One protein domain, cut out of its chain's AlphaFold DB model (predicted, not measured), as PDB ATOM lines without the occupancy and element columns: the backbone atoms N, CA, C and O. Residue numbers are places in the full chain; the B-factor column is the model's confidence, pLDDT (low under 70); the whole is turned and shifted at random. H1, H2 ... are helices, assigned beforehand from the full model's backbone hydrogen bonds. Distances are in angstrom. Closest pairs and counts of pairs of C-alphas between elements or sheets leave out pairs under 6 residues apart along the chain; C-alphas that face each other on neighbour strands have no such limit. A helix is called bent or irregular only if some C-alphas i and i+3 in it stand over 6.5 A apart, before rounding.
ATOM      1  N   GLU A 397     -18.143  12.898   6.089       60.22
ATOM      2  CA  GLU A 397     -18.404  13.447   7.429       60.22
ATOM      3  C   GLU A 397     -17.168  13.461   8.336       60.22
ATOM      4  O   GLU A 397     -16.524  12.432   8.506       60.22
ATOM      5  N   PRO A 398     -16.824  14.609   8.952       58.88
ATOM      6  CA  PRO A 398     -15.613  14.729   9.761       58.88
ATOM      7  C   PRO A 398     -15.711  14.060  11.146       58.88
ATOM      8  O   PRO A 398     -14.678  13.813  11.758       58.88
ATOM      9  N   ALA A 399     -16.912  13.743  11.648       79.06
ATOM     10  CA  ALA A 399     -17.122  13.286  13.027       79.06
ATOM     11  C   ALA A 399     -17.568  11.805  13.112       79.06
ATOM     12  O   ALA A 399     -18.569  11.454  12.480       79.06
ATOM     13  N   PRO A 400     -16.894  10.941  13.905       80.38
ATOM     14  CA  PRO A 400     -17.270   9.530  14.080       80.38
ATOM     15  C   PRO A 400     -18.727   9.313  14.519       80.38
ATOM     16  O   PRO A 400     -19.352   8.324  14.141       80.38
ATOM     17  N   GLU A 401     -19.293  10.239  15.294       82.62
ATOM     18  CA  GLU A 401     -20.668  10.177  15.803       82.62
ATOM     19  C   GLU A 401     -21.721  10.288  14.694       82.62
ATOM     20  O   GLU A 401     -22.873   9.892  14.893       82.62
ATOM     21  N   ALA A 402     -21.334  10.813  13.530       84.12
ATOM     22  CA  ALA A 402     -22.195  10.949  12.366       84.12
ATOM     23  C   ALA A 402     -22.209   9.676  11.493       84.12
ATOM     24  O   ALA A 402     -23.079   9.523  10.640       84.12
ATOM     25  N   LEU A 403     -21.349   8.683  11.771       86.88
ATOM     26  CA  LEU A 403     -21.286   7.430  11.008       86.88
ATOM     27  C   LEU A 403     -22.658   6.752  10.797       86.88
ATOM     28  O   LEU A 403     -22.949   6.362   9.662       86.88
ATOM     29  N   PRO A 404     -23.544   6.619  11.809       88.81
ATOM     30  CA  PRO A 404     -24.870   6.051  11.581       88.81
ATOM     31  C   PRO A 404     -25.720   6.871  10.600       88.81
ATOM     32  O   PRO A 404     -26.480   6.289   9.827       88.81
ATOM     33  N   PHE A 405     -25.577   8.200  10.605       87.69
ATOM     34  CA  PHE A 405     -26.246   9.097   9.664       87.69
ATOM     35  C   PHE A 405     -25.683   8.924   8.247       87.69
ATOM     36  O   PHE A 405     -26.461   8.695   7.327       87.69
ATOM     37  N   SER A 406     -24.358   8.886   8.077       86.81
ATOM     38  CA  SER A 406     -23.707   8.570   6.793       86.81
ATOM     39  C   SER A 406     -24.166   7.229   6.199       86.81
ATOM     40  O   SER A 406     -24.445   7.125   4.999       86.81
ATOM     41  N   ILE A 407     -24.264   6.177   7.026       89.50
ATOM     42  CA  ILE A 407     -24.794   4.874   6.593       89.50
ATOM     43  C   ILE A 407     -26.258   5.030   6.173       89.50
ATOM     44  O   ILE A 407     -26.642   4.550   5.105       89.50
ATOM     45  N   ALA A 408     -27.068   5.708   6.989       89.88
ATOM     46  CA  ALA A 408     -28.482   5.913   6.716       89.88
ATOM     47  C   ALA A 408     -28.716   6.668   5.398       89.88
ATOM     48  O   ALA A 408     -29.498   6.212   4.567       89.88
ATOM     49  N   GLU A 409     -27.997   7.765   5.168       88.06
ATOM     50  CA  GLU A 409     -28.089   8.573   3.953       88.06
ATOM     51  C   GLU A 409     -27.664   7.781   2.715       88.06
ATOM     52  O   GLU A 409     -28.395   7.738   1.723       88.06
ATOM     53  N   THR A 410     -26.536   7.068   2.790       88.19
ATOM     54  CA  THR A 410     -26.064   6.235   1.675       88.19
ATOM     55  C   THR A 410     -27.085   5.152   1.327       88.19
ATOM     56  O   THR A 410     -27.404   4.930   0.156       88.19
ATOM     57  N   LEU A 411     -27.632   4.475   2.340       88.62
ATOM     58  CA  LEU A 411     -28.660   3.460   2.140       88.62
ATOM     59  C   LEU A 411     -29.958   4.065   1.613       88.62
ATOM     60  O   LEU A 411     -30.595   3.451   0.757       88.62
ATOM     61  N   ALA A 412     -30.341   5.256   2.071       90.25
ATOM     62  CA  ALA A 412     -31.512   5.970   1.587       90.25
ATOM     63  C   ALA A 412     -31.385   6.270   0.089       90.25
ATOM     64  O   ALA A 412     -32.246   5.868  -0.690       90.25
ATOM     65  N   LEU A 413     -30.274   6.883  -0.331       88.12
ATOM     66  CA  LEU A 413     -29.996   7.169  -1.740       88.12
ATOM     67  C   LEU A 413     -29.994   5.889  -2.575       88.12
ATOM     68  O   LEU A 413     -30.650   5.808  -3.616       88.12
ATOM     69  N   ARG A 414     -29.302   4.849  -2.096       85.75
ATOM     70  CA  ARG A 414     -29.177   3.599  -2.844       85.75
ATOM     71  C   ARG A 414     -30.508   2.874  -2.993       85.75
ATOM     72  O   ARG A 414     -30.790   2.295  -4.039       85.75
ATOM     73  N   THR A 415     -31.332   2.893  -1.956       86.69
ATOM     74  CA  THR A 415     -32.659   2.279  -2.000       86.69
ATOM     75  C   THR A 415     -33.641   3.096  -2.839       86.69
ATOM     76  O   THR A 415     -34.428   2.482  -3.551       86.69
ATOM     77  N   ILE A 416     -33.560   4.433  -2.855       89.06
ATOM     78  CA  ILE A 416     -34.310   5.275  -3.806       89.06
ATOM     79  C   ILE A 416     -33.977   4.882  -5.244       89.06
ATOM     80  O   ILE A 416     -34.888   4.677  -6.037       89.06
ATOM     81  N   GLU A 417     -32.696   4.727  -5.583       84.56
ATOM     82  CA  GLU A 417     -32.279   4.318  -6.929       84.56
ATOM     83  C   GLU A 417     -32.839   2.936  -7.308       84.56
ATOM     84  O   GLU A 417     -33.324   2.730  -8.424       84.56
ATOM     85  N   LEU A 418     -32.800   1.978  -6.377       81.19
ATOM     86  CA  LEU A 418     -33.359   0.641  -6.592       81.19
ATOM     87  C   LEU A 418     -34.880   0.677  -6.778       81.19
ATOM     88  O   LEU A 418     -35.398  -0.004  -7.663       81.19
ATOM     89  N   VAL A 419     -35.581   1.499  -5.996       86.12
ATOM     90  CA  VAL A 419     -37.025   1.701  -6.137       86.12
ATOM     91  C   VAL A 419     -37.359   2.438  -7.426       86.12
ATOM     92  O   VAL A 419     -38.278   2.028  -8.114       86.12
ATOM     93  N   ALA A 420     -36.609   3.457  -7.834       85.19
ATOM     94  CA  ALA A 420     -36.852   4.148  -9.099       85.19
ATOM     95  C   ALA A 420     -36.790   3.188 -10.301       85.19
ATOM     96  O   ALA A 420     -37.564   3.312 -11.247       85.19
ATOM     97  N   ARG A 421     -35.914   2.179 -10.234       76.12
ATOM     98  CA  ARG A 421     -35.748   1.152 -11.278       76.12
ATOM     99  C   ARG A 421     -36.733  -0.001 -11.195       76.12
ATOM    100  O   ARG A 421     -36.921  -0.720 -12.173       76.12
ATOM    101  N   ASN A 422     -37.324  -0.210 -10.030       77.62
ATOM    102  CA  ASN A 422     -38.342  -1.216  -9.809       77.62
ATOM    103  C   ASN A 422     -39.393  -0.637  -8.854       77.62
ATOM    104  O   ASN A 422     -39.468  -1.054  -7.700       77.62
ATOM    105  N   PRO A 423     -40.182   0.359  -9.296       82.69
ATOM    106  CA  PRO A 423     -41.122   1.063  -8.415       82.69
ATOM    107  C   PRO A 423     -42.194   0.111  -7.933       82.69
ATOM    108  O   PRO A 423     -42.650   0.181  -6.797       82.69
ATOM    109  N   PHE A 424     -42.472  -0.854  -8.800       79.88
ATOM    110  CA  PHE A 424     -43.343  -1.952  -8.540       79.88
ATOM    111  C   PHE A 424     -42.895  -2.782  -7.338       79.88
ATOM    112  O   PHE A 424     -43.660  -3.246  -6.493       79.88
ATOM    113  N   ALA A 425     -41.577  -2.859  -7.164       80.31
ATOM    114  CA  ALA A 425     -41.070  -3.515  -6.000       80.31
ATOM    115  C   ALA A 425     -41.508  -2.888  -4.680       80.31
ATOM    116  O   ALA A 425     -41.786  -3.536  -3.662       80.31
ATOM    117  N   PHE A 426     -41.549  -1.581  -4.717       86.44
ATOM    118  CA  PHE A 426     -41.830  -0.814  -3.555       86.44
ATOM    119  C   PHE A 426     -43.317  -0.778  -3.237       86.44
ATOM    120  O   PHE A 426     -43.626  -1.093  -2.094       86.44
ATOM    121  N   LEU A 427     -44.231  -0.440  -4.162       85.25
ATOM    122  CA  LEU A 427     -45.609  -0.117  -3.737       85.25
ATOM    123  C   LEU A 427     -46.352  -1.341  -3.184       85.25
ATOM    124  O   LEU A 427     -47.186  -1.193  -2.287       85.25
ATOM    125  N   GLU A 428     -45.988  -2.545  -3.606       83.12
ATOM    126  CA  GLU A 428     -46.583  -3.791  -3.099       83.12
ATOM    127  C   GLU A 428     -46.008  -4.330  -1.817       83.12
ATOM    128  O   GLU A 428     -46.601  -5.214  -1.191       83.12
ATOM    129  N   ALA A 429     -44.794  -3.903  -1.479       82.50
ATOM    130  CA  ALA A 429     -44.166  -4.421  -0.289       82.50
ATOM    131  C   ALA A 429     -45.069  -4.110   0.919       82.50
ATOM    132  O   ALA A 429     -45.732  -3.068   0.962       82.50
ATOM    133  N   PRO A 430     -45.139  -4.994   1.924       85.62
ATOM    134  CA  PRO A 430     -45.947  -4.732   3.104       85.62
ATOM    135  C   PRO A 430     -45.439  -3.482   3.838       85.62
ATOM    136  O   PRO A 430     -44.248  -3.172   3.814       85.62
ATOM    137  N   MET A 431     -46.318  -2.780   4.562       86.06
ATOM    138  CA  MET A 431     -45.933  -1.579   5.326       86.06
ATOM    139  C   MET A 431     -44.843  -1.835   6.376       86.06
ATOM    140  O   MET A 431     -44.099  -0.917   6.709       86.06
ATOM    141  N   SER A 432     -44.702  -3.068   6.868       83.19
ATOM    142  CA  SER A 432     -43.591  -3.468   7.741       83.19
ATOM    143  C   SER A 432     -42.223  -3.379   7.057       83.19
ATOM    144  O   SER A 432     -41.219  -3.243   7.747       83.19
ATOM    145  N   GLN A 433     -42.185  -3.421   5.721       83.88
ATOM    146  CA  GLN A 433     -40.991  -3.220   4.900       83.88
ATOM    147  C   GLN A 433     -40.936  -1.786   4.347       83.88
ATOM    148  O   GLN A 433     -39.912  -1.119   4.484       83.88
ATOM    149  N   LYS A 434     -42.047  -1.268   3.788       88.00
ATOM    150  CA  LYS A 434     -42.110   0.102   3.238       88.00
ATOM    151  C   LYS A 434     -41.877   1.165   4.304       88.00
ATOM    152  O   LYS A 434     -41.141   2.108   4.070       88.00
ATOM    153  N   GLY A 435     -42.478   1.018   5.483       88.38
ATOM    154  CA  GLY A 435     -42.421   2.010   6.555       88.38
ATOM    155  C   GLY A 435     -40.995   2.331   7.002       88.38
ATOM    156  O   GLY A 435     -40.632   3.503   6.998       88.38
ATOM    157  N   PRO A 436     -40.168   1.332   7.349       87.88
ATOM    158  CA  PRO A 436     -38.756   1.544   7.646       87.88
ATOM    159  C   PRO A 436     -37.985   2.202   6.496       87.88
ATOM    160  O   PRO A 436     -37.247   3.156   6.721       87.88
ATOM    161  N   LEU A 437     -38.210   1.762   5.257       88.44
ATOM    162  CA  LEU A 437     -37.581   2.362   4.081       88.44
ATOM    163  C   LEU A 437     -37.967   3.839   3.902       88.44
ATOM    164  O   LEU A 437     -37.108   4.697   3.728       88.44
ATOM    165  N   ILE A 438     -39.253   4.156   4.021       91.06
ATOM    166  CA  ILE A 438     -39.752   5.527   3.934       91.06
ATOM    167  C   ILE A 438     -39.232   6.362   5.110       91.06
ATOM    168  O   ILE A 438     -38.828   7.499   4.899       91.06
ATOM    169  N   ARG A 439     -39.178   5.822   6.338       89.94
ATOM    170  CA  ARG A 439     -38.585   6.517   7.496       89.94
ATOM    171  C   ARG A 439     -37.114   6.826   7.260       89.94
ATOM    172  O   ARG A 439     -36.681   7.932   7.574       89.94
ATOM    173  N   LEU A 440     -36.371   5.884   6.686       90.56
ATOM    174  CA  LEU A 440     -34.982   6.089   6.297       90.56
ATOM    175  C   LEU A 440     -34.865   7.239   5.286       90.56
ATOM    176  O   LEU A 440     -34.060   8.148   5.487       90.56
ATOM    177  N   TRP A 441     -35.706   7.246   4.248       91.81
ATOM    178  CA  TRP A 441     -35.734   8.312   3.244       91.81
ATOM    179  C   TRP A 441     -36.111   9.666   3.832       91.81
ATOM    180  O   TRP A 441     -35.401  10.635   3.617       91.81
ATOM    181  N   LEU A 442     -37.192   9.737   4.604       90.50
ATOM    182  CA  LEU A 442     -37.692  10.973   5.207       90.50
ATOM    183  C   LEU A 442     -36.709  11.575   6.216       90.50
ATOM    184  O   LEU A 442     -36.650  12.793   6.368       90.50
ATOM    185  N   SER A 443     -35.933  10.726   6.890       88.31
ATOM    186  CA  SER A 443     -34.930  11.167   7.863       88.31
ATOM    187  C   SER A 443     -33.648  11.669   7.195       88.31
ATOM    188  O   SER A 443     -32.982  12.527   7.769       88.31
ATOM    189  N   SER A 444     -33.320  11.169   5.995       88.00
ATOM    190  CA  SER A 444     -32.009  11.390   5.360       88.00
ATOM    191  C   SER A 444     -32.072  12.279   4.108       88.00
ATOM    192  O   SER A 444     -31.181  13.085   3.865       88.00
ATOM    193  N   ILE A 445     -33.148  12.199   3.322       88.81
ATOM    194  CA  ILE A 445     -33.250  12.809   1.992       88.81
ATOM    195  C   ILE A 445     -34.167  14.038   2.028       88.81
ATOM    196  O   ILE A 445     -35.349  13.910   2.345       88.81
ATOM    197  N   PRO A 446     -33.671  15.239   1.667       87.12
ATOM    198  CA  PRO A 446     -34.470  16.465   1.728       87.12
ATOM    199  C   PRO A 446     -35.660  16.481   0.766       87.12
ATOM    200  O   PRO A 446     -36.700  17.046   1.093       87.12
ATOM    201  N   ASN A 447     -35.511  15.906  -0.432       89.50
ATOM    202  CA  ASN A 447     -36.555  15.909  -1.454       89.50
ATOM    203  C   ASN A 447     -36.614  14.560  -2.177       89.50
ATOM    204  O   ASN A 447     -36.053  14.381  -3.255       89.50
ATOM    205  N   ILE A 448     -37.326  13.611  -1.571       91.81
ATOM    206  CA  ILE A 448     -37.448  12.235  -2.070       91.81
ATOM    207  C   ILE A 448     -38.025  12.203  -3.489       91.81
ATOM    208  O   ILE A 448     -37.551  11.444  -4.327       91.81
ATOM    209  N   ARG A 449     -39.019  13.049  -3.790       91.06
ATOM    210  CA  ARG A 449     -39.634  13.103  -5.122       91.06
ATOM    211  C   ARG A 449     -38.643  13.565  -6.190       91.06
ATOM    212  O   ARG A 449     -38.622  12.989  -7.274       91.06
ATOM    213  N   ALA A 450     -37.834  14.583  -5.893       89.31
ATOM    214  CA  ALA A 450     -36.785  15.032  -6.803       89.31
ATOM    215  C   ALA A 450     -35.711  13.955  -6.998       89.31
ATOM    216  O   ALA A 450     -35.302  13.728  -8.131       89.31
ATOM    217  N   GLU A 451     -35.317  13.246  -5.938       89.69
ATOM    218  CA  GLU A 451     -34.343  12.151  -6.042       89.69
ATOM    219  C   GLU A 451     -34.878  10.955  -6.841       89.69
ATOM    220  O   GLU A 451     -34.177  10.425  -7.701       89.69
ATOM    221  N   LEU A 452     -36.134  10.551  -6.638       89.25
ATOM    222  CA  LEU A 452     -36.780   9.516  -7.456       89.25
ATOM    223  C   LEU A 452     -36.797   9.911  -8.941       89.25
ATOM    224  O   LEU A 452     -36.444   9.099  -9.798       89.25
ATOM    225  N   ALA A 453     -37.136  11.169  -9.239       85.75
ATOM    226  CA  ALA A 453     -37.121  11.701 -10.599       85.75
ATOM    227  C   ALA A 453     -35.705  11.761 -11.196       85.75
ATOM    228  O   ALA A 453     -35.502  11.366 -12.343       85.75
ATOM    229  N   ALA A 454     -34.706  12.184 -10.415       82.75
ATOM    230  CA  ALA A 454     -33.301  12.208 -10.827       82.75
ATOM    231  C   ALA A 454     -32.744  10.805 -11.123       82.75
ATOM    232  O   ALA A 454     -31.802  10.663 -11.905       82.75
ATOM    233  N   ASN A 455     -33.349   9.768 -10.535       81.88
ATOM    234  CA  ASN A 455     -33.049   8.362 -10.796       81.88
ATOM    235  C   ASN A 455     -33.942   7.729 -11.882       81.88
ATOM    236  O   ASN A 455     -33.914   6.512 -12.067       81.88
ATOM    237  N   GLY A 456     -34.690   8.543 -12.636       83.31
ATOM    238  CA  GLY A 456     -35.428   8.124 -13.830       83.31
ATOM    239  C   GLY A 456     -36.863   7.655 -13.587       83.31
ATOM    240  O   GLY A 456     -37.490   7.169 -14.525       83.31
ATOM    241  N   LEU A 457     -37.403   7.790 -12.370       82.06
ATOM    242  CA  LEU A 457     -38.815   7.506 -12.113       82.06
ATOM    243  C   LEU A 457     -39.682   8.701 -12.531       82.06
ATOM    244  O   LEU A 457     -39.534   9.790 -11.982       82.06
ATOM    245  N   ASP A 458     -40.628   8.505 -13.447       88.50
ATOM    246  CA  ASP A 458     -41.471   9.584 -13.968       88.50
ATOM    247  C   ASP A 458     -42.977   9.240 -14.007       88.50
ATOM    248  O   ASP A 458     -43.449   8.201 -13.521       88.50
ATOM    249  N   GLY A 459     -43.765  10.198 -14.502       89.56
ATOM    250  CA  GLY A 459     -45.191  10.037 -14.776       89.56
ATOM    251  C   GLY A 459     -46.028   9.579 -13.576       89.56
ATOM    252  O   GLY A 459     -45.925  10.099 -12.462       89.56
ATOM    253  N   ARG A 460     -46.918   8.607 -13.825       82.44
ATOM    254  CA  ARG A 460     -47.860   8.089 -12.819       82.44
ATOM    255  C   ARG A 460     -47.162   7.282 -11.722       82.44
ATOM    256  O   ARG A 460     -47.639   7.286 -10.594       82.44
ATOM    257  N   LEU A 461     -46.068   6.590 -12.031       78.88
ATOM    258  CA  LEU A 461     -45.357   5.766 -11.049       78.88
ATOM    259  C   LEU A 461     -44.600   6.627 -10.043       78.88
ATOM    260  O   LEU A 461     -44.675   6.350  -8.851       78.88
ATOM    261  N   LEU A 462     -43.981   7.720 -10.500       88.81
ATOM    262  CA  LEU A 462     -43.416   8.729  -9.604       88.81
ATOM    263  C   LEU A 462     -44.468   9.264  -8.631       88.81
ATOM    264  O   LEU A 462     -44.196   9.371  -7.439       88.81
ATOM    265  N   TYR A 463     -45.667   9.575  -9.135       89.44
ATOM    266  CA  TYR A 463     -46.760  10.063  -8.296       89.44
ATOM    267  C   TYR A 463     -47.178   9.033  -7.242       89.44
ATOM    268  O   TYR A 463     -47.271   9.385  -6.077       89.44
ATOM    269  N   LEU A 464     -47.360   7.764  -7.624       87.00
ATOM    270  CA  LEU A 464     -47.765   6.706  -6.688       87.00
ATOM    271  C   LEU A 464     -46.707   6.437  -5.608       87.00
ATOM    272  O   LEU A 464     -47.051   6.285  -4.441       87.00
ATOM    273  N   VAL A 465     -45.420   6.401  -5.976       90.62
ATOM    274  CA  VAL A 465     -44.330   6.208  -5.002       90.62
ATOM    275  C   VAL A 465     -44.233   7.410  -4.064       90.62
ATOM    276  O   VAL A 465     -44.097   7.229  -2.856       90.62
ATOM    277  N   ALA A 466     -44.339   8.631  -4.595       91.19
ATOM    278  CA  ALA A 466     -44.337   9.845  -3.783       91.19
ATOM    279  C   ALA A 466     -45.550   9.911  -2.842       91.19
ATOM    280  O   ALA A 466     -45.384  10.245  -1.674       91.19
ATOM    281  N   GLU A 467     -46.741   9.532  -3.308       91.19
ATOM    282  CA  GLU A 467     -47.957   9.483  -2.492       91.19
ATOM    283  C   GLU A 467     -47.792   8.510  -1.315       91.19
ATOM    284  O   GLU A 467     -48.074   8.868  -0.174       91.19
ATOM    285  N   GLU A 468     -47.248   7.310  -1.545       91.62
ATOM    286  CA  GLU A 468     -46.958   6.352  -0.465       91.62
ATOM    287  C   GLU A 468     -45.964   6.903   0.571       91.62
ATOM    288  O   GLU A 468     -46.111   6.638   1.766       91.62
ATOM    289  N   VAL A 469     -44.985   7.701   0.137       91.19
ATOM    290  CA  VAL A 469     -44.046   8.395   1.030       91.19
ATOM    291  C   VAL A 469     -44.760   9.479   1.844       91.19
ATOM    292  O   VAL A 469     -44.616   9.527   3.066       91.19
ATOM    293  N   GLU A 470     -45.561  10.320   1.188       87.81
ATOM    294  CA  GLU A 470     -46.292  11.438   1.798       87.81
ATOM    295  C   GLU A 470     -47.337  10.968   2.824       87.81
ATOM    296  O   GLU A 470     -47.600  11.661   3.810       87.81
ATOM    297  N   ARG A 471     -47.893   9.760   2.661       88.06
ATOM    298  CA  ARG A 471     -48.863   9.169   3.600       88.06
ATOM    299  C   ARG A 471     -48.323   8.936   5.007       88.06
ATOM    300  O   ARG A 471     -49.117   8.920   5.947       88.06
ATOM    301  N   LEU A 472     -47.012   8.757   5.177       81.69
ATOM    302  CA  LEU A 472     -46.395   8.639   6.504       81.69
ATOM    303  C   LEU A 472     -46.175   9.997   7.189       81.69
ATOM    304  O   LEU A 472     -45.717  10.042   8.330       81.69
ATOM    305  N   GLY A 473     -46.591  11.081   6.532       70.88
ATOM    306  CA  GLY A 473     -46.527  12.438   7.040       70.88
ATOM    307  C   GLY A 473     -45.214  13.135   6.689       70.88
ATOM    308  O   GLY A 473     -44.328  12.553   6.057       70.88
ATOM    309  N   PRO A 474     -45.078  14.412   7.082       71.75
ATOM    310  CA  PRO A 474     -43.831  15.132   6.905       71.75
ATOM    311  C   PRO A 474     -42.720  14.406   7.667       71.75
ATOM    312  O   PRO A 474     -42.846  14.113   8.858       71.75
ATOM    313  N   GLY A 475     -41.626  14.120   6.970       64.25
ATOM    314  CA  GLY A 475     -40.435  13.565   7.588       64.25
ATOM    315  C   GLY A 475     -39.903  14.497   8.665       64.25
ATOM    316  O   GLY A 475     -39.686  15.681   8.406       64.25
ATOM    317  N   ILE A 476     -39.655  13.970   9.865       69.69
ATOM    318  CA  ILE A 476     -38.798  14.673  10.818       69.69
ATOM    319  C   ILE A 476     -37.380  14.462  10.319       69.69
ATOM    320  O   ILE A 476     -36.803  13.387  10.477       69.69
ATOM    321  N   ARG A 477     -36.836  15.494   9.683       74.12
ATOM    322  CA  ARG A 477     -35.434  15.496   9.297       74.12
ATOM    323  C   ARG A 477     -34.604  15.467  10.570       74.12
ATOM    324  O   ARG A 477     -34.726  16.358  11.412       74.12
ATOM    325  N   LEU A 478     -33.795  14.431  10.721       75.44
ATOM    326  CA  LEU A 478     -32.958  14.288  11.894       75.44
ATOM    327  C   LEU A 478     -31.598  14.908  11.598       75.44
ATOM    328  O   LEU A 478     -30.957  14.564  10.612       75.44
ATOM    329  N   SER A 479     -31.146  15.808  12.466       71.38
ATOM    330  CA  SER A 479     -29.752  16.270  12.468       71.38
ATOM    331  C   SER A 479     -28.788  15.218  13.027       71.38
ATOM    332  O   SER A 479     -27.579  15.398  12.963       71.38
ATOM    333  N   TYR A 480     -29.325  14.144  13.610       78.69
ATOM    334  CA  TYR A 480     -28.587  13.040  14.203       78.69
ATOM    335  C   TYR A 480     -29.372  11.744  14.022       78.69
ATOM    336  O   TYR A 480     -30.552  11.695  14.365       78.69
ATOM    337  N   PHE A 481     -28.724  10.689  13.532       81.62
ATOM    338  CA  PHE A 481     -29.350   9.378  13.376       81.62
ATOM    339  C   PHE A 481     -28.943   8.459  14.531       81.62
ATOM    340  O   PHE A 481     -27.798   8.004  14.563       81.62
ATOM    341  N   PRO A 482     -29.833   8.149  15.493       83.50
ATOM    342  CA  PRO A 482     -29.482   7.235  16.568       83.50
ATOM    343  C   PRO A 482     -29.147   5.860  16.003       83.50
ATOM    344  O   PRO A 482     -29.861   5.333  15.148       83.50
ATOM    345  N   LEU A 483     -28.104   5.229  16.537       79.38
ATOM    346  CA  LEU A 483     -27.747   3.879  16.122       79.38
ATOM    347  C   LEU A 483     -28.911   2.891  16.296       79.38
ATOM    348  O   LEU A 483     -29.179   2.074  15.418       79.38
ATOM    349  N   SER A 484     -29.628   2.965  17.416       82.50
ATOM    350  CA  SER A 484     -30.793   2.108  17.656       82.50
ATOM    351  C   SER A 484     -31.820   2.213  16.526       82.50
ATOM    352  O   SER A 484     -32.343   1.194  16.082       82.50
ATOM    353  N   MET A 485     -32.033   3.426  16.011       84.94
ATOM    354  CA  MET A 485     -32.907   3.684  14.875       84.94
ATOM    355  C   MET A 485     -32.326   3.108  13.583       84.94
ATOM    356  O   MET A 485     -33.053   2.456  12.846       84.94
ATOM    357  N   LEU A 486     -31.026   3.268  13.310       85.50
ATOM    358  CA  LEU A 486     -30.404   2.657  12.128       85.50
ATOM    359  C   LEU A 486     -30.605   1.139  12.138       85.50
ATOM    360  O   LEU A 486     -31.104   0.580  11.169       85.50
ATOM    361  N   ILE A 487     -30.301   0.479  13.253       81.50
ATOM    362  CA  ILE A 487     -30.448  -0.974  13.393       81.50
ATOM    363  C   ILE A 487     -31.903  -1.408  13.188       81.50
ATOM    364  O   ILE A 487     -32.148  -2.381  12.473       81.50
ATOM    365  N   GLU A 488     -32.858  -0.679  13.777       82.69
ATOM    366  CA  GLU A 488     -34.291  -0.929  13.587       82.69
ATOM    367  C   GLU A 488     -34.678  -0.869  12.103       82.69
ATOM    368  O   GLU A 488     -35.472  -1.682  11.627       82.69
ATOM    369  N   LEU A 489     -34.090   0.065  11.356       84.62
ATOM    370  CA  LEU A 489     -34.411   0.289   9.953       84.62
ATOM    371  C   LEU A 489     -33.683  -0.660   8.999       84.62
ATOM    372  O   LEU A 489     -34.194  -0.892   7.914       84.62
ATOM    373  N   LEU A 490     -32.545  -1.249   9.374       81.12
ATOM    374  CA  LEU A 490     -31.758  -2.114   8.485       81.12
ATOM    375  C   LEU A 490     -32.398  -3.480   8.224       81.12
ATOM    376  O   LEU A 490     -32.433  -3.944   7.084       81.12
ATOM    377  N   SER A 491     -32.912  -4.142   9.263       74.44
ATOM    378  CA  SER A 491     -33.462  -5.499   9.123       74.44
ATOM    379  C   SER A 491     -34.649  -5.581   8.145       74.44
ATOM    380  O   SER A 491     -34.716  -6.557   7.392       74.44
ATOM    381  N   PRO A 492     -35.571  -4.598   8.101       73.25
ATOM    382  CA  PRO A 492     -36.686  -4.601   7.153       73.25
ATOM    383  C   PRO A 492     -36.322  -4.196   5.717       73.25
ATOM    384  O   PRO A 492     -37.149  -4.372   4.825       73.25
ATOM    385  N   LEU A 493     -35.116  -3.666   5.472       73.31
ATOM    386  CA  LEU A 493     -34.670  -3.254   4.131       73.31
ATOM    387  C   LEU A 493     -34.248  -4.432   3.260       73.31
ATOM    388  O   LEU A 493     -34.395  -4.376   2.042       73.31
ATOM    389  N   ILE A 494     -33.747  -5.507   3.868       72.69
ATOM    390  CA  ILE A 494     -33.192  -6.659   3.149       72.69
ATOM    391  C   ILE A 494     -34.190  -7.262   2.142       72.69
ATOM    392  O   ILE A 494     -33.799  -7.470   0.998       72.69
ATOM    393  N   PRO A 495     -35.471  -7.518   2.490       68.94
ATOM    394  CA  PRO A 495     -36.428  -8.075   1.532       68.94
ATOM    395  C   PRO A 495     -36.752  -7.120   0.373       68.94
ATOM    396  O   PRO A 495     -37.055  -7.573  -0.728       68.94
ATOM    397  N   LEU A 496     -36.670  -5.806   0.605       65.75
ATOM    398  CA  LEU A 496     -36.925  -4.762  -0.394       65.75
ATOM    399  C   LEU A 496     -35.747  -4.546  -1.340       65.75
ATOM    400  O   LEU A 496     -35.946  -4.290  -2.526       65.75
ATOM    401  N   LEU A 497     -34.531  -4.733  -0.830       67.44
ATOM    402  CA  LEU A 497     -33.333  -4.905  -1.643       67.44
ATOM    403  C   LEU A 497     -33.401  -6.213  -2.462       67.44
ATOM    404  O   LEU A 497     -32.588  -6.424  -3.344       67.44
ATOM    405  N   GLY A 498     -34.413  -7.062  -2.270       65.00
ATOM    406  CA  GLY A 498     -34.690  -8.217  -3.116       65.00
ATOM    407  C   GLY A 498     -33.861  -9.435  -2.726       65.00
ATOM    408  O   GLY A 498     -33.723  -9.767  -1.552       65.00
TER     409      GLY A 498
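Overview. This is residues 397 to 498 of the 647 residues of an uncharacterized protein of Anaerolineae bacterium (UniProt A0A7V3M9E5). A long helix, H1, runs along the longest axis, and H3 crosses it steeply near the middle of the domain. The helical hairpin H4 and H5 packs by H4 on the later part of H1, while H6 packs on H3 toward the other end; residues 471 to 482 run back between H5 and H6. The printed part has 102 residues with six named helices, H1 to H6 in order, and no named strand: all helix. It is compact, with a radius of gyration of the C-alphas of 12.9 A, and spans 40 by 24 by 23 A.

Arrangement. H1, residues 400 to 421, is the hub. It touches H3, residues 431 to 444, at a steep tilt of 59 degrees, opposite ways; their closest C-alphas, of Glu 409 and Ser 444, are 5.0 A apart. With residues 413 to 420 alone H1 touches H4, residues 448 to 454, closest at the C-alphas of Ala 420 and Leu 452, 5.6 A. H4 and H5, residues 459 to 470, form a hairpin at a shallow tilt of 26 degrees, closest at the C-alphas of Arg 449 and Ala 466, 5.9 A. H2, residues 423 to 427, touches H5, closest at the C-alphas of Leu 427 and Val 465, 6.6 A. H6, residues 483 to 490, touches H3 at its residues 436 to 440 alone, closest at the C-alphas of Pro 436 and Leu 489, 5.1 A. H6 only just touches H1, with 3 pairs of C-alphas within 8 A, the closest being Pro 404 and Leu 483 at 5.8 A. The helix packing is part aligned, part crossed. In H2, H4, H5 and H6 every O i to N i+4 pair is within hydrogen-bond range; in H1 16 of 18 are, in H3 9 of 10.

Along the chain. H1 begins at C-alpha 400, (-17.270, 9.530, 14.080), and is 32.5 A long; it is irregular, with C-alphas 401 and 404 7.2 A apart. H3 is 19.0 A long and H5 16.7 A. H6 ends at C-alpha 490, (-31.758, -2.114, 8.485).

Size, cuts and confidence. The C-alphas of Pro 400 and Arg 460, the two farthest apart, are 40.8 A apart. The printed part has no cut; the link from H5 to H6 is long, with 12 residues. The mean pLDDT of the printed part is 83.2, and residues 397 to 398, 475 to 476 and 495 to 498 are under 70.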